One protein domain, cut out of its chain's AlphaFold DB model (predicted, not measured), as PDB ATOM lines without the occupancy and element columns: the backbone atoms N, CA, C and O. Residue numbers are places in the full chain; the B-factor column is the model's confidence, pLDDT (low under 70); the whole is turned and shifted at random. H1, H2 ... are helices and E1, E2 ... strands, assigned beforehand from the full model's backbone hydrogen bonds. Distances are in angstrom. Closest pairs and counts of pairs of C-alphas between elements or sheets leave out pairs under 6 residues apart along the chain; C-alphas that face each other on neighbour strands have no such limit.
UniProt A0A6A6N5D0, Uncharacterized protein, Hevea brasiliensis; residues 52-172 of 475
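Overview. This is residues 52 to 172 of the 475 residues of an uncharacterized protein of Hevea brasiliensis (UniProt A0A6A6N5D0). One twisted sheet of six strands runs through the domain from edge to edge, with H4 packed over E3 and E4, the two very short helices H2 and H3 near the E2 edge, and H1 bridging from H3 to the E5 end of the sheet. The sheet is well joined from strand to strand, but its helix cover is thin: H1 and H2 only graze it, and two long loops, residues 100 to 112 and 141 to 153, lie well away from the centre. The printed part has 121 residues, with four named helices and six named strands in the order H1 E1 H2 H3 E2 E3 H4 E4 E5 E6. The sheet runs E2 E1 E3 E4 E6 E5 and is mixed, parallel from E2 to E4 and antiparallel from E4 through E6 to E5; the class is mixed, helices and strands. The whole is compact and rounded, with a radius of gyration of the C-alphas of 13.4 A and spans of 35 by 33 by 25 A.

Along the chain. In the order of the sheet, E2 is residues 96 to 99, E1 residues 72 to 76, E3 residues 113 to 118, E4 residues 131 to 140, E6 residues 165 to 171 and E5 residues 154 to 161. From first to last C-alpha E1 measures 13.0 A, E3 12.3 A, E4 16.6 A, E6 19.4 A and E5 19.9 A. E4 bends by 124 degrees at residue 134, and E5 bends by 58 degrees at residue 157. H1, residues 52 to 63, is 16.5 A long and begins at C-alpha 52 (140.176, 148.166, 109.422). H2 is residues 81 to 84, H3 residues 88 to 92, and H4 residues 124 to 130, 10.1 A long. E3 begins at C-alpha 113 (152.299, 131.559, 121.447), and E6 ends at C-alpha 171 (153.217, 137.713, 130.937).

Arrangement. E1 and E3 are parallel at 20 degrees, with N 117 and O 74 2.8 A apart, within hydrogen-bond range. E2, an edge strand, is parallel to E1 at 14 degrees, with N 73 and O 96 at 2.9 A. E3 and E4 are parallel at 18 degrees, with N 138 and O 116 at 2.8 A. E4 and E6 are antiparallel at 168 degrees, with N 169 and O 137 at 2.8 A. E5, the other edge strand, forms a hairpin with E6, antiparallel at 159 degrees, with N 166 and O 160 at 2.8 A. E1, H2 H3, E2 and E3, H4, E4 are strand-helix-strand units, two parallel neighbour strands with helix between, each with a right-handed crossover. H4 is on the sheet at a height of 8.5 A, over E4, and only just slantwise to the strands, at 32 degrees to E4 on the local plane; its closest C-alpha pair with E3 is Ile 130 and Phe 113, 6.1 A. H1 only grazes the sheet with residues 57 to 61, and H2 with residues 81 to 84. H3 is only just not on the sheet, with 4 pairs of C-alphas within 10 A. H1 touches H3 with residues 55 to 59 alone, the closest C-alphas being those of Asp 55 and Phe 89, 5.9 A. H1 and H4 are apart. In H1, H3 and H4 every O i to N i+4 pair is within hydrogen-bond range; H2 is too short for such a pair, and its one O i to N i+3 pair is within range.

Size, cuts and confidence. The two C-alphas farthest apart, those of Asn 86 and Ser 152, are 36.2 A from each other. The printed part has no cut. The links E2 to E3 and E4 to E5 are long, 13 residues each. The mean pLDDT of the printed part is 73.3; 46 residues are under 70, among them residues 76 to 88, 96 to 110 and 143 to 152.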
ATOM      1  N   GLU A  52     139.487 146.873 109.282       68.56
ATOM      2  CA  GLU A  52     140.176 148.166 109.422       68.56
ATOM      3  C   GLU A  52     140.604 148.420 110.872       68.56
ATOM      4  O   GLU A  52     141.718 148.891 111.114       68.56
ATOM      5  N   PHE A  53     139.778 148.031 111.849       78.06
ATOM      6  CA  PHE A  53     140.153 148.033 113.263       78.06
ATOM      7  C   PHE A  53     141.306 147.056 113.559       78.06
ATOM      8  O   PHE A  53     142.237 147.421 114.278       78.06
ATOM      9  N   LEU A  54     141.281 145.845 112.989       78.56
ATOM     10  CA  LEU A  54     142.318 144.833 113.201       78.56
ATOM     11  C   LEU A  54     143.680 145.249 112.620       78.56
ATOM     12  O   LEU A  54     144.672 145.228 113.347       78.56
ATOM     13  N   ASP A  55     143.731 145.672 111.350       80.06
ATOM     14  CA  ASP A  55     144.962 146.180 110.714       80.06
ATOM     15  C   ASP A  55     145.501 147.403 111.497       80.06
ATOM     16  O   ASP A  55     146.713 147.529 111.678       80.06
ATOM     17  N   SER A  56     144.621 148.271 112.024       83.06
ATOM     18  CA  SER A  56     145.009 149.437 112.842       83.06
ATOM     19  C   SER A  56     145.588 149.052 114.209       83.06
ATOM     20  O   SER A  56     146.595 149.618 114.629       83.06
ATOM     21  N   LEU A  57     144.976 148.089 114.907       85.38
ATOM     22  CA  LEU A  57     145.460 147.602 116.203       85.38
ATOM     23  C   LEU A  57     146.808 146.882 116.062       85.38
ATOM     24  O   LEU A  57     147.695 147.077 116.889       85.38
ATOM     25  N   LEU A  58     146.973 146.068 115.018       85.25
ATOM     26  CA  LEU A  58     148.230 145.373 114.742       85.25
ATOM     27  C   LEU A  58     149.365 146.353 114.416       85.25
ATOM     28  O   LEU A  58     150.473 146.179 114.921       85.25
ATOM     29  N   LEU A  59     149.078 147.404 113.638       85.19
ATOM     30  CA  LEU A  59     150.037 148.472 113.355       85.19
ATOM     31  C   LEU A  59     150.444 149.218 114.634       85.19
ATOM     32  O   LEU A  59     151.635 149.339 114.902       85.19
ATOM     33  N   ASP A  60     149.478 149.642 115.456       88.00
ATOM     34  CA  ASP A  60     149.759 150.319 116.729       88.00
ATOM     35  C   ASP A  60     150.609 149.451 117.681       88.00
ATOM     36  O   ASP A  60     151.531 149.951 118.321       88.00
ATOM     37  N   LEU A  61     150.341 148.142 117.769       87.94
ATOM     38  CA  LEU A  61     151.122 147.218 118.606       87.94
ATOM     39  C   LEU A  61     152.551 146.983 118.073       87.94
ATOM     40  O   LEU A  61     153.444 146.647 118.853       87.94
ATOM     41  N   ALA A  62     152.785 147.153 116.772       86.44
ATOM     42  CA  ALA A  62     154.112 147.055 116.169       86.44
ATOM     43  C   ALA A  62     154.907 148.370 116.271       86.44
ATOM     44  O   ALA A  62     156.102 148.332 116.563       86.44
ATOM     45  N   ASP A  63     154.250 149.526 116.130       86.00
ATOM     46  CA  ASP A  63     154.860 150.848 116.350       86.00
ATOM     47  C   ASP A  63     155.309 151.038 117.816       86.00
ATOM     48  O   ASP A  63     156.343 151.653 118.078       86.00
ATOM     49  N   GLU A  64     154.588 150.448 118.779       86.75
ATOM     50  CA  GLU A  64     154.976 150.379 120.203       86.75
ATOM     51  C   GLU A  64     156.049 149.297 120.488       86.75
ATOM     52  O   GLU A  64     156.424 149.071 121.641       86.75
ATOM     53  N   GLY A  65     156.551 148.601 119.458       83.94
ATOM     54  CA  GLY A  65     157.605 147.588 119.581       83.94
ATOM     55  C   GLY A  65     157.195 146.351 120.382       83.94
ATOM     56  O   GLY A  65     158.019 145.782 121.102       83.94
ATOM     57  N   LEU A  66     155.918 145.953 120.320       85.25
ATOM     58  CA  LEU A  66     155.448 144.718 120.947       85.25
ATOM     59  C   LEU A  66     155.532 143.538 119.976       85.25
ATOM     60  O   LEU A  66     156.124 142.531 120.352       85.25
ATOM     61  N   ILE A  67     154.950 143.667 118.778       84.56
ATOM     62  CA  ILE A  67     154.931 142.611 117.749       84.56
ATOM     63  C   ILE A  67     156.209 142.675 116.904       84.56
ATOM     64  O   ILE A  67     156.519 143.722 116.331       84.56
ATOM     65  N   GLU A  68     156.907 141.549 116.772       81.00
ATOM     66  CA  GLU A  68     158.078 141.376 115.911       81.00
ATOM     67  C   GLU A  68     157.791 140.450 114.710       81.00
ATOM     68  O   GLU A  68     156.769 139.763 114.615       81.00
ATOM     69  N   LYS A  69     158.699 140.447 113.725       79.44
ATOM     70  CA  LYS A  69     158.537 139.656 112.498       79.44
ATOM     71  C   LYS A  69     158.746 138.164 112.780       79.44
ATOM     72  O   LYS A  69     159.833 137.767 113.197       79.44
ATOM     73  N   GLY A  70     157.755 137.336 112.448       75.31
ATOM     74  CA  GLY A  70     157.798 135.887 112.679       75.31
ATOM     75  C   GLY A  70     157.304 135.433 114.060       75.31
ATOM     76  O   GLY A  70     157.478 134.260 114.397       75.31
ATOM     77  N   ASP A  71     156.684 136.323 114.844       84.19
ATOM     78  CA  ASP A  71     155.942 135.947 116.052       84.19
ATOM     79  C   ASP A  71     154.819 134.940 115.744       84.19
ATOM     80  O   ASP A  71     154.191 134.984 114.680       84.19
ATOM     81  N   LYS A  72     154.517 134.054 116.704       83.69
ATOM     82  CA  LYS A  72     153.341 133.173 116.634       83.69
ATOM     83  C   LYS A  72     152.146 133.836 117.308       83.69
ATOM     84  O   LYS A  72     152.161 134.037 118.527       83.69
ATOM     85  N   ALA A  73     151.104 134.112 116.527       83.62
ATOM     86  CA  ALA A  73     149.865 134.731 116.979       83.62
ATOM     87  C   ALA A  73     148.700 133.729 116.993       83.62
ATOM     88  O   ALA A  73     148.395 133.085 115.989       83.62
ATOM     89  N   LEU A  74     147.985 133.641 118.114       81.69
ATOM     90  CA  LEU A  74     146.692 132.959 118.180       81.69
ATOM     91  C   LEU A  74     145.563 133.989 118.223       81.69
ATOM     92  O   LEU A  74     145.550 134.847 119.106       81.69
ATOM     93  N   PHE A  75     144.587 133.867 117.326       76.19
ATOM     94  CA  PHE A  75     143.324 134.596 117.413       76.19
ATOM     95  C   PHE A  75     142.220 133.656 117.876       76.19
ATOM     96  O   PHE A  75     141.756 132.776 117.145       76.19
ATOM     97  N   VAL A  76     141.796 133.852 119.122       67.50
ATOM     98  CA  VAL A  76     140.691 133.114 119.723       67.50
ATOM     99  C   VAL A  76     139.490 134.052 119.733       67.50
ATOM    100  O   VAL A  76     139.408 134.994 120.519       67.50
ATOM    101  N   SER A  77     138.603 133.836 118.768       58.47
ATOM    102  CA  SER A  77     137.406 134.644 118.538       58.47
ATOM    103  C   SER A  77     136.500 133.916 117.543       58.47
ATOM    104  O   SER A  77     136.977 133.488 116.488       58.47
ATOM    105  N   SER A  78     135.213 133.760 117.855       48.09
ATOM    106  CA  SER A  78     134.278 133.023 116.991       48.09
ATOM    107  C   SER A  78     133.928 133.811 115.721       48.09
ATOM    108  O   SER A  78     133.585 134.988 115.798       48.09
ATOM    109  N   GLY A  79     133.988 133.167 114.548       48.25
ATOM    110  CA  GLY A  79     133.443 133.707 113.290       48.25
ATOM    111  C   GLY A  79     134.345 134.643 112.465       48.25
ATOM    112  O   GLY A  79     133.881 135.201 111.474       48.25
ATOM    113  N   ILE A  80     135.620 134.810 112.827       53.03
ATOM    114  CA  ILE A  80     136.505 135.871 112.288       53.03
ATOM    115  C   ILE A  80     137.498 135.408 111.197       53.03
ATOM    116  O   ILE A  80     138.207 136.232 110.625       53.03
ATOM    117  N   GLY A  81     137.499 134.130 110.796       49.03
ATOM    118  CA  GLY A  81     138.440 133.605 109.783       49.03
ATOM    119  C   GLY A  81     138.509 134.420 108.476       49.03
ATOM    120  O   GLY A  81     139.589 134.806 108.041       49.03
ATOM    121  N   ALA A  82     137.356 134.809 107.915       47.97
ATOM    122  CA  ALA A  82     137.295 135.595 106.674       47.97
ATOM    123  C   ALA A  82     137.787 137.057 106.804       47.97
ATOM    124  O   ALA A  82     138.119 137.686 105.800       47.97
ATOM    125  N   VAL A  83     137.833 137.612 108.020       55.03
ATOM    126  CA  VAL A  83     138.427 138.934 108.312       55.03
ATOM    127  C   VAL A  83     139.953 138.822 108.298       55.03
ATOM    128  O   VAL A  83     140.645 139.698 107.779       55.03
ATOM    129  N   ILE A  84     140.467 137.712 108.828       57.44
ATOM    130  CA  ILE A  84     141.889 137.473 109.071       57.44
ATOM    131  C   ILE A  84     142.684 137.235 107.782       57.44
ATOM    132  O   ILE A  84     143.722 137.871 107.600       57.44
ATOM    133  N   ASP A  85     142.163 136.429 106.848       58.84
ATOM    134  CA  ASP A  85     142.814 136.154 105.552       58.84
ATOM    135  C   ASP A  85     143.067 137.433 104.728       58.84
ATOM    136  O   ASP A  85     143.974 137.490 103.895       58.84
ATOM    137  N   ASN A  86     142.267 138.477 104.973       58.88
ATOM    138  CA  ASN A  86     142.335 139.765 104.287       58.88
ATOM    139  C   ASN A  86     143.245 140.797 104.983       58.88
ATOM    140  O   ASN A  86     143.478 141.866 104.409       58.88
ATOM    141  N   SER A  87     143.789 140.512 106.177       68.00
ATOM    142  CA  SER A  87     144.733 141.422 106.841       68.00
ATOM    143  C   SER A  87     146.018 141.547 106.026       68.00
ATOM    144  O   SER A  87     146.737 140.573 105.779       68.00
ATOM    145  N   ARG A  88     146.355 142.777 105.635       67.19
ATOM    146  CA  ARG A  88     147.623 143.046 104.938       67.19
ATOM    147  C   ARG A  88     148.793 143.048 105.912       67.19
ATOM    148  O   ARG A  88     149.909 142.743 105.501       67.19
ATOM    149  N   PHE A  89     148.543 143.363 107.183       73.94
ATOM    150  CA  PHE A  89     149.575 143.399 108.210       73.94
ATOM    151  C   PHE A  89     150.137 142.003 108.517       73.94
ATOM    152  O   PHE A  89     151.353 141.820 108.491       73.94
ATOM    153  N   LEU A  90     149.270 141.014 108.769       71.06
ATOM    154  CA  LEU A  90     149.696 139.653 109.130       71.06
ATOM    155  C   LEU A  90     150.501 139.004 107.990       71.06
ATOM    156  O   LEU A  90     151.609 138.511 108.207       71.06
ATOM    157  N   ASN A  91     149.997 139.128 106.757       68.69
ATOM    158  CA  ASN A  91     150.665 138.657 105.540       68.69
ATOM    159  C   ASN A  91     152.029 139.335 105.281       68.69
ATOM    160  O   ASN A  91     152.942 138.691 104.771       68.69
ATOM    161  N   ALA A  92     152.192 140.621 105.616       71.69
ATOM    162  CA  ALA A  92     153.445 141.353 105.389       71.69
ATOM    163  C   ALA A  92     154.545 141.044 106.422       71.69
ATOM    164  O   ALA A  92     155.730 141.167 106.108       71.69
ATOM    165  N   ASN A  93     154.165 140.646 107.640       70.75
ATOM    166  CA  ASN A  93     155.087 140.434 108.761       70.75
ATOM    167  C   ASN A  93     155.407 138.953 109.038       70.75
ATOM    168  O   ASN A  93     156.075 138.654 110.026       70.75
ATOM    169  N   GLU A  94     154.978 138.034 108.161       71.56
ATOM    170  CA  GLU A  94     155.213 136.580 108.281       71.56
ATOM    171  C   GLU A  94     154.776 136.011 109.649       71.56
ATOM    172  O   GLU A  94     155.410 135.107 110.191       71.56
ATOM    173  N   ILE A  95     153.697 136.563 110.217       71.69
ATOM    174  CA  ILE A  95     153.153 136.151 111.517       71.69
ATOM    175  C   ILE A  95     152.444 134.805 111.351       71.69
ATOM    176  O   ILE A  95     151.504 134.681 110.565       71.69
ATOM    177  N   ASP A  96     152.898 133.799 112.097       67.50
ATOM    178  CA  ASP A  96     152.330 132.453 112.060       67.50
ATOM    179  C   ASP A  96     151.034 132.432 112.873       67.50
ATOM    180  O   ASP A  96     151.043 132.617 114.093       67.50
ATOM    181  N   LEU A  97     149.917 132.281 112.165       66.94
ATOM    182  CA  LEU A  97     148.587 132.615 112.644       66.94
ATOM    183  C   LEU A  97     147.724 131.367 112.799       66.94
ATOM    184  O   LEU A  97     147.548 130.602 111.851       66.94
ATOM    185  N   VAL A  98     147.112 131.206 113.971       63.62
ATOM    186  CA  VAL A  98     146.144 130.131 114.218       63.62
ATOM    187  C   VAL A  98     144.787 130.705 114.634       63.62
ATOM    188  O   VAL A  98     144.709 131.662 115.407       63.62
ATOM    189  N   LEU A  99     143.713 130.108 114.112       63.31
ATOM    190  CA  LEU A  99     142.322 130.440 114.415       63.31
ATOM    191  C   LEU A  99     141.748 129.466 115.447       63.31
ATOM    192  O   LEU A  99     141.819 128.251 115.280       63.31
ATOM    193  N   GLY A 100     141.103 129.992 116.490       54.16
ATOM    194  CA  GLY A 100     140.455 129.169 117.518       54.16
ATOM    195  C   GLY A 100     139.204 128.398 117.061       54.16
ATOM    196  O   GLY A 100     138.706 127.582 117.825       54.16
ATOM    197  N   SER A 101     138.676 128.654 115.855       50.62
ATOM    198  CA  SER A 101     137.434 128.025 115.356       50.62
ATOM    199  C   SER A 101     137.653 126.729 114.561       50.62
ATOM    200  O   SER A 101     136.759 125.890 114.528       50.62
ATOM    201  N   ASP A 102     138.823 126.539 113.943       40.19
ATOM    202  CA  ASP A 102     139.097 125.392 113.053       40.19
ATOM    203  C   ASP A 102     139.623 124.149 113.796       40.19
ATOM    204  O   ASP A 102     140.031 123.158 113.186       40.19
ATOM    205  N   LEU A 103     139.637 124.195 115.132       44.84
ATOM    206  CA  LEU A 103     140.284 123.209 115.989       44.84
ATOM    207  C   LEU A 103     139.273 122.531 116.911       44.84
ATOM    208  O   LEU A 103     138.922 123.034 117.978       44.84
ATOM    209  N   GLY A 104     138.849 121.333 116.508       40.53
ATOM    210  CA  GLY A 104     138.192 120.405 117.418       40.53
ATOM    211  C   GLY A 104     139.149 120.009 118.546       40.53
ATOM    212  O   GLY A 104     140.142 119.329 118.293       40.53
ATOM    213  N   GLN A 105     138.792 120.392 119.776       41.91
ATOM    214  CA  GLN A 105     139.512 120.164 121.040       41.91
ATOM    215  C   GLN A 105     140.797 121.012 121.248       41.91
ATOM    216  O   GLN A 105     141.538 121.290 120.306       41.91
ATOM    217  N   PRO A 106     141.100 121.432 122.500       44.44
ATOM    218  CA  PRO A 106     142.142 122.422 122.809       44.44
ATOM    219  C   PRO A 106     143.562 121.821 122.850       44.44
ATOM    220  O   PRO A 106     144.247 121.857 123.875       44.44
ATOM    221  N   LEU A 107     144.017 121.286 121.713       45.00
ATOM    222  CA  LEU A 107     145.289 120.567 121.522       45.00
ATOM    223  C   LEU A 107     146.560 121.446 121.506       45.00
ATOM    224  O   LEU A 107     147.631 120.987 121.111       45.00
ATOM    225  N   PHE A 108     146.483 122.698 121.959       56.59
ATOM    226  CA  PHE A 108     147.655 123.566 122.069       56.59
ATOM    227  C   PHE A 108     148.604 123.112 123.181       56.59
ATOM    228  O   PHE A 108     148.200 122.982 124.344       56.59
ATOM    229  N   HIS A 109     149.879 122.941 122.820       55.22
ATOM    230  CA  HIS A 109     150.965 122.760 123.777       55.22
ATOM    231  C   HIS A 109     151.153 124.024 124.625       55.22
ATOM    232  O   HIS A 109     151.039 125.152 124.135       55.22
ATOM    233  N   ASP A 110     151.480 123.827 125.895       64.56
ATOM    234  CA  ASP A 110     151.709 124.898 126.859       64.56
ATOM    235  C   ASP A 110     152.848 125.828 126.395       64.56
ATOM    236  O   ASP A 110     153.868 125.371 125.879       64.56
ATOM    237  N   ALA A 111     152.666 127.141 126.568       72.19
ATOM    238  CA  ALA A 111     153.583 128.190 126.110       72.19
ATOM    239  C   ALA A 111     153.943 128.128 124.601       72.19
ATOM    240  O   ALA A 111     155.098 128.319 124.214       72.19
ATOM    241  N   SER A 112     152.953 127.900 123.728       76.62
ATOM    242  CA  SER A 112     153.155 127.894 122.265       76.62
ATOM    243  C   SER A 112     153.238 129.283 121.620       76.62
ATOM    244  O   SER A 112     153.962 129.440 120.635       76.62
ATOM    245  N   PHE A 113     152.532 130.288 122.151       85.00
ATOM    246  CA  PHE A 113     152.299 131.559 121.447       85.00
ATOM    247  C   PHE A 113     152.986 132.758 122.091       85.00
ATOM    248  O   PHE A 113     153.001 132.910 123.316       85.00
ATOM    249  N   ASP A 114     153.541 133.611 121.233       87.25
ATOM    250  CA  ASP A 114     154.184 134.877 121.589       87.25
ATOM    251  C   ASP A 114     153.121 135.975 121.730       87.25
ATOM    252  O   ASP A 114     153.163 136.759 122.677       87.25
ATOM    253  N   PHE A 115     152.102 135.940 120.861       87.50
ATOM    254  CA  PHE A 115     150.931 136.813 120.890       87.50
ATOM    255  C   PHE A 115     149.628 136.016 120.955       87.50
ATOM    256  O   PHE A 115     149.440 135.030 120.244       87.50
ATOM    257  N   VAL A 116     148.692 136.461 121.792       87.44
ATOM    258  CA  VAL A 116     147.338 135.895 121.862       87.44
ATOM    259  C   VAL A 116     146.321 137.023 121.892       87.44
ATOM    260  O   VAL A 116     146.361 137.874 122.777       87.44
ATOM    261  N   PHE A 117     145.391 137.002 120.945       84.06
ATOM    262  CA  PHE A 117     144.254 137.908 120.871       84.06
ATOM    263  C   PHE A 117     143.020 137.161 121.373       84.06
ATOM    264  O   PHE A 117     142.601 136.164 120.780       84.06
ATOM    265  N   ALA A 118     142.482 137.622 122.501       79.06
ATOM    266  CA  ALA A 118     141.394 136.983 123.224       79.06
ATOM    267  C   ALA A 118     140.232 137.967 123.382       79.06
ATOM    268  O   ALA A 118     140.238 138.819 124.274       79.06
ATOM    269  N   PHE A 119     139.242 137.856 122.501       74.94
ATOM    270  CA  PHE A 119     138.072 138.730 122.473       74.94
ATOM    271  C   PHE A 119     136.816 137.901 122.764       74.94
ATOM    272  O   PHE A 119     136.569 136.904 122.088       74.94
ATOM    273  N   GLY A 120     136.054 138.286 123.793       59.25
ATOM    274  CA  GLY A 120     134.877 137.543 124.259       59.25
ATOM    275  C   GLY A 120     135.169 136.160 124.867       59.25
ATOM    276  O   GLY A 120     134.436 135.218 124.580       59.25
ATOM    277  N   ILE A 121     136.236 136.007 125.669       62.94
ATOM    278  CA  ILE A 121     136.639 134.718 126.275       62.94
ATOM    279  C   ILE A 121     136.786 134.820 127.788       62.94
ATOM    280  O   ILE A 121     137.497 135.684 128.295       62.94
ATOM    281  N   GLU A 122     136.190 133.855 128.489       57.31
ATOM    282  CA  GLU A 122     136.203 133.785 129.953       57.31
ATOM    283  C   GLU A 122     137.222 132.768 130.522       57.31
ATOM    284  O   GLU A 122     137.580 132.865 131.697       57.31
ATOM    285  N   ASP A 123     137.754 131.830 129.718       66.00
ATOM    286  CA  ASP A 123     138.736 130.833 130.189       66.00
ATOM    287  C   ASP A 123     140.162 131.406 130.332       66.00
ATOM    288  O   ASP A 123     141.043 131.293 129.474       66.00
ATOM    289  N   ILE A 124     140.400 131.980 131.509       68.56
ATOM    290  CA  ILE A 124     141.708 132.420 132.011       68.56
ATOM    291  C   ILE A 124     142.734 131.277 132.076       68.56
ATOM    292  O   ILE A 124     143.934 131.520 131.930       68.56
ATOM    293  N   GLY A 125     142.292 130.054 132.378       69.56
ATOM    294  CA  GLY A 125     143.158 128.895 132.580       69.56
ATOM    295  C   GLY A 125     143.801 128.453 131.272       69.56
ATOM    296  O   GLY A 125     145.014 128.255 131.219       69.56
ATOM    297  N   PHE A 126     143.007 128.387 130.205       73.25
ATOM    298  CA  PHE A 126     143.492 128.206 128.843       73.25
ATOM    299  C   PHE A 126     144.427 129.341 128.418       73.25
ATOM    300  O   PHE A 126     145.566 129.058 128.046       73.25
ATOM    301  N   LEU A 127     143.996 130.606 128.535       77.69
ATOM    302  CA  LEU A 127     144.781 131.770 128.096       77.69
ATOM    303  C   LEU A 127     146.157 131.860 128.778       77.69
ATOM    304  O   LEU A 127     147.159 132.101 128.106       77.69
ATOM    305  N   ASP A 128     146.243 131.614 130.089       78.06
ATOM    306  CA  ASP A 128     147.535 131.575 130.788       78.06
ATOM    307  C   ASP A 128     148.371 130.356 130.364       78.06
ATOM    308  O   ASP A 128     149.590 130.459 130.249       78.06
ATOM    309  N   ARG A 129     147.758 129.209 130.047       81.25
ATOM    310  CA  ARG A 129     148.504 128.023 129.593       81.25
ATOM    311  C   ARG A 129     149.170 128.226 128.227       81.25
ATOM    312  O   ARG A 129     150.303 127.788 128.037       81.25
ATOM    313  N   ILE A 130     148.505 128.897 127.285       80.81
ATOM    314  CA  ILE A 130     148.999 129.045 125.903       80.81
ATOM    315  C   ILE A 130     149.998 130.198 125.700       80.81
ATOM    316  O   ILE A 130     150.871 130.090 124.834       80.81
ATOM    317  N   VAL A 131     149.906 131.277 126.490       86.56
ATOM    318  CA  VAL A 131     150.794 132.450 126.390       86.56
ATOM    319  C   VAL A 131     152.166 132.131 126.995       86.56
ATOM    320  O   VAL A 131     152.276 131.759 128.170       86.56
ATOM    321  N   LYS A 132     153.229 132.325 126.205       89.69
ATOM    322  CA  LYS A 132     154.627 132.227 126.654       89.69
ATOM    323  C   LYS A 132     154.954 133.229 127.757       89.69
ATOM    324  O   LYS A 132     154.428 134.337 127.794       89.69
ATOM    325  N   VAL A 133     155.911 132.885 128.615       85.69
ATOM    326  CA  VAL A 133     156.556 133.882 129.483       85.69
ATOM    327  C   VAL A 133     157.302 134.885 128.600       85.69
ATOM    328  O   VAL A 133     158.046 134.484 127.713       85.69
ATOM    329  N   GLY A 134     157.070 136.179 128.813       85.06
ATOM    330  CA  GLY A 134     157.506 137.254 127.919       85.06
ATOM    331  C   GLY A 134     156.522 137.573 126.785       85.06
ATOM    332  O   GLY A 134     156.591 138.683 126.258       85.06
ATOM    333  N   GLY A 135     155.590 136.671 126.460       89.12
ATOM    334  CA  GLY A 135     154.535 136.875 125.463       89.12
ATOM    335  C   GLY A 135     153.428 137.825 125.933       89.12
ATOM    336  O   GLY A 135     153.361 138.198 127.110       89.12
ATOM    337  N   VAL A 136     152.560 138.236 125.009       90.44
ATOM    338  CA  VAL A 136     151.570 139.304 125.204       90.44
ATOM    339  C   VAL A 136     150.147 138.810 124.923       90.44
ATOM    340  O   VAL A 136     149.840 138.298 123.849       90.44
ATOM    341  N   LEU A 137     149.263 139.017 125.900       89.19
ATOM    342  CA  LEU A 137     147.822 138.788 125.798       89.19
ATOM    343  C   LEU A 137     147.114 140.113 125.488       89.19
ATOM    344  O   LEU A 137     147.198 141.048 126.284       89.19
ATOM    345  N   VAL A 138     146.416 140.189 124.354       88.56
ATOM    346  CA  VAL A 138     145.631 141.344 123.891       88.56
ATOM    347  C   VAL A 138     144.141 141.045 124.063       88.56
ATOM    348  O   VAL A 138     143.663 140.000 123.629       88.56
ATOM    349  N   THR A 139     143.396 141.948 124.702       85.19
ATOM    350  CA  THR A 139     141.959 141.776 124.980       85.19
ATOM    351  C   THR A 139     141.253 143.126 125.184       85.19
ATOM    352  O   THR A 139     141.907 144.169 125.278       85.19
ATOM    353  N   GLN A 140     139.920 143.140 125.256       82.62
ATOM    354  CA  GLN A 140     139.166 144.328 125.671       82.62
ATOM    355  C   GLN A 140     139.126 144.431 127.203       82.62
ATOM    356  O   GLN A 140     139.006 143.434 127.908       82.62
ATOM    357  N   LEU A 141     139.147 145.653 127.739       77.62
ATOM    358  CA  LEU A 141     139.031 145.915 129.182       77.62
ATOM    359  C   LEU A 141     137.658 145.510 129.760       77.62
ATOM    360  O   LEU A 141     137.551 145.286 130.960       77.62
ATOM    361  N   SER A 142     136.622 145.422 128.916       71.44
ATOM    362  CA  SER A 142     135.304 144.858 129.245       71.44
ATOM    363  C   SER A 142     135.352 143.349 129.467       71.44
ATOM    364  O   SER A 142     134.707 142.841 130.379       71.44
ATOM    365  N   ASP A 143     136.116 142.660 128.624       67.31
ATOM    366  CA  ASP A 143     136.171 141.202 128.547       67.31
ATOM    367  C   ASP A 143     137.167 140.652 129.580       67.31
ATOM    368  O   ASP A 143     137.036 139.518 130.023       67.31
ATOM    369  N   LEU A 144     138.152 141.474 129.975       67.25
ATOM    370  CA  LEU A 144     139.237 141.146 130.896       67.25
ATOM    371  C   LEU A 144     138.716 140.690 132.276       67.25
ATOM    372  O   LEU A 144     138.365 141.536 133.113       67.25
ATOM    373  N   PRO A 145     138.759 139.381 132.594       65.00
ATOM    374  CA  PRO A 145     138.157 138.866 133.814       65.00
ATOM    375  C   PRO A 145     138.836 139.396 135.080       65.00
ATOM    376  O   PRO A 145     140.065 139.496 135.165       65.00
ATOM    377  N   ASN A 146     138.039 139.631 136.125       60.66
ATOM    378  CA  ASN A 146     138.490 140.163 137.420       60.66
ATOM    379  C   ASN A 146     139.626 139.360 138.092       60.66
ATOM    380  O   ASN A 146     140.297 139.886 138.979       60.66
ATOM    381  N   ALA A 147     139.842 138.096 137.714       55.12
ATOM    382  CA  ALA A 147     140.950 137.281 138.213       55.12
ATOM    383  C   ALA A 147     142.257 137.448 137.406       55.12
ATOM    384  O   ALA A 147     143.326 137.318 137.997       55.12
ATOM    385  N   LEU A 148     142.214 137.830 136.119       62.16
ATOM    386  CA  LEU A 148     143.422 138.260 135.393       62.16
ATOM    387  C   LEU A 148     143.908 139.626 135.894       62.16
ATOM    388  O   LEU A 148     145.101 139.797 136.114       62.16
ATOM    389  N   GLN A 149     142.992 140.550 136.209       61.16
ATOM    390  CA  GLN A 149     143.335 141.844 136.829       61.16
ATOM    391  C   GLN A 149     144.026 141.706 138.203       61.16
ATOM    392  O   GLN A 149     144.697 142.632 138.654       61.16
ATOM    393  N   LYS A 150     143.862 140.558 138.877       61.91
ATOM    394  CA  LYS A 150     144.481 140.236 140.176       61.91
ATOM    395  C   LYS A 150     145.751 139.381 140.063       61.91
ATOM    396  O   LYS A 150     146.425 139.183 141.072       61.91
ATOM    397  N   LYS A 151     146.077 138.847 138.880       64.94
ATOM    398  CA  LYS A 151     147.220 137.946 138.677       64.94
ATOM    399  C   LYS A 151     148.524 138.737 138.550       64.94
ATOM    400  O   LYS A 151     148.737 139.458 137.583       64.94
ATOM    401  N   SER A 152     149.437 138.542 139.499       60.94
ATOM    402  CA  SER A 152     150.750 139.206 139.530       60.94
ATOM    403  C   SER A 152     151.722 138.754 138.427       60.94
ATOM    404  O   SER A 152     152.735 139.418 138.205       60.94
ATOM    405  N   ASN A 153     151.424 137.662 137.709       82.75
ATOM    406  CA  ASN A 153     152.224 137.177 136.580       82.75
ATOM    407  C   ASN A 153     151.911 137.870 135.237       82.75
ATOM    408  O   ASN A 153     152.434 137.452 134.204       82.75
ATOM    409  N   TYR A 154     151.096 138.930 135.237       84.44
ATOM    410  CA  TYR A 154     150.830 139.782 134.076       84.44
ATOM    411  C   TYR A 154     151.078 141.258 134.407       84.44
ATOM    412  O   TYR A 154     150.718 141.744 135.477       84.44
ATOM    413  N   LYS A 155     151.668 141.998 133.461       86.56
ATOM    414  CA  LYS A 155     151.848 143.454 133.534       86.56
ATOM    415  C   LYS A 155     151.261 144.109 132.288       86.56
ATOM    416  O   LYS A 155     151.612 143.724 131.175       86.56
ATOM    417  N   VAL A 156     150.410 145.121 132.460       87.69
ATOM    418  CA  VAL A 156     149.927 145.954 131.344       87.69
ATOM    419  C   VAL A 156     151.124 146.624 130.663       87.69
ATOM    420  O   VAL A 156     151.935 147.271 131.328       87.69
ATOM    421  N   VAL A 157     151.234 146.450 129.346       88.88
ATOM    422  CA  VAL A 157     152.258 147.076 128.489       88.88
ATOM    423  C   VAL A 157     151.661 148.002 127.431       88.88
ATOM    424  O   VAL A 157     152.368 148.865 126.932       88.88
ATOM    425  N   TYR A 158     150.366 147.869 127.131       89.25
ATOM    426  CA  TYR A 158     149.640 148.741 126.208       89.25
ATOM    427  C   TYR A 158     148.215 148.976 126.708       89.25
ATOM    428  O   TYR A 158     147.571 148.060 127.229       89.25
ATOM    429  N   LEU A 159     147.719 150.199 126.526       89.62
ATOM    430  CA  LEU A 159     146.346 150.586 126.831       89.62
ATOM    431  C   LEU A 159     145.918 151.703 125.872       89.62
ATOM    432  O   LEU A 159     146.348 152.847 126.027       89.62
ATOM    433  N   ARG A 160     145.050 151.397 124.903       84.19
ATOM    434  CA  ARG A 160     144.488 152.396 123.975       84.19
ATOM    435  C   ARG A 160     142.981 152.226 123.836       84.19
ATOM    436  O   ARG A 160     142.456 151.117 123.872       84.19
ATOM    437  N   ARG A 161     142.273 153.343 123.677       82.31
ATOM    438  CA  ARG A 161     140.830 153.365 123.432       82.31
ATOM    439  C   ARG A 161     140.530 153.656 121.962       82.31
ATOM    440  O   ARG A 161     140.946 154.688 121.448       82.31
ATOM    441  N   TYR A 162     139.741 152.775 121.361       77.62
ATOM    442  CA  TYR A 162     139.101 152.923 120.057       77.62
ATOM    443  C   TYR A 162     137.581 153.063 120.302       77.62
ATOM    444  O   TYR A 162     137.169 153.852 121.156       77.62
ATOM    445  N   SER A 163     136.741 152.269 119.626       72.19
ATOM    446  CA  SER A 163     135.366 151.979 120.065       72.19
ATOM    447  C   SER A 163     135.369 151.402 121.490       72.19
ATOM    448  O   SER A 163     134.848 152.019 122.423       72.19
ATOM    449  N   SER A 164     136.066 150.279 121.660       74.69
ATOM    450  CA  SER A 164     136.368 149.638 122.942       74.69
ATOM    451  C   SER A 164     137.730 150.066 123.494       74.69
ATOM    452  O   SER A 164     138.578 150.607 122.782       74.69
ATOM    453  N   THR A 165     137.965 149.823 124.786       82.06
ATOM    454  CA  THR A 165     139.296 150.002 125.391       82.06
ATOM    455  C   THR A 165     140.066 148.693 125.294       82.06
ATOM    456  O   THR A 165     139.625 147.694 125.853       82.06
ATOM    457  N   ILE A 166     141.193 148.701 124.586       85.69
ATOM    458  CA  ILE A 166     142.057 147.541 124.362       85.69
ATOM    459  C   ILE A 166     143.231 147.591 125.334       85.69
ATOM    460  O   ILE A 166     143.866 148.633 125.508       85.69
ATOM    461  N   VAL A 167     143.514 146.447 125.950       88.44
ATOM    462  CA  VAL A 167     144.629 146.222 126.870       88.44
ATOM    463  C   VAL A 167     145.540 145.171 126.248       88.44
ATOM    464  O   VAL A 167     145.053 144.127 125.818       88.44
ATOM    465  N   ALA A 168     146.853 145.405 126.253       89.31
ATOM    466  CA  ALA A 168     147.822 144.327 126.083       89.31
ATOM    467  C   ALA A 168     148.621 144.136 127.374       89.31
ATOM    468  O   ALA A 168     149.117 145.098 127.971       89.31
ATOM    469  N   MET A 169     148.742 142.887 127.811       89.62
ATOM    470  CA  MET A 169     149.415 142.495 129.043       89.62
ATOM    471  C   MET A 169     150.540 141.519 128.720       89.62
ATOM    472  O   MET A 169     150.292 140.435 128.195       89.62
ATOM    473  N   ARG A 170     151.778 141.876 129.067       90.62
ATOM    474  CA  ARG A 170     152.921 140.973 128.942       90.62
ATOM    475  C   ARG A 170     152.960 140.040 130.150       90.62
ATOM    476  O   ARG A 170     152.909 140.502 131.293       90.62
ATOM    477  N   LYS A 171     153.066 138.736 129.902       89.12
ATOM    478  CA  LYS A 171     153.217 137.713 130.937       89.12
ATOM    479  C   LYS A 171     154.632 137.781 131.515       89.12
ATOM    480  O   LYS A 171     155.605 137.538 130.805       89.12
ATOM    481  N   THR A 172     154.766 138.154 132.783       84.62
ATOM    482  CA  THR A 172     156.056 138.442 133.439       84.62
ATOM    483  C   THR A 172     156.748 137.192 133.974       84.62
ATOM    484  O   THR A 172     157.974 137.139 134.017       84.62
TER     485      THR A 172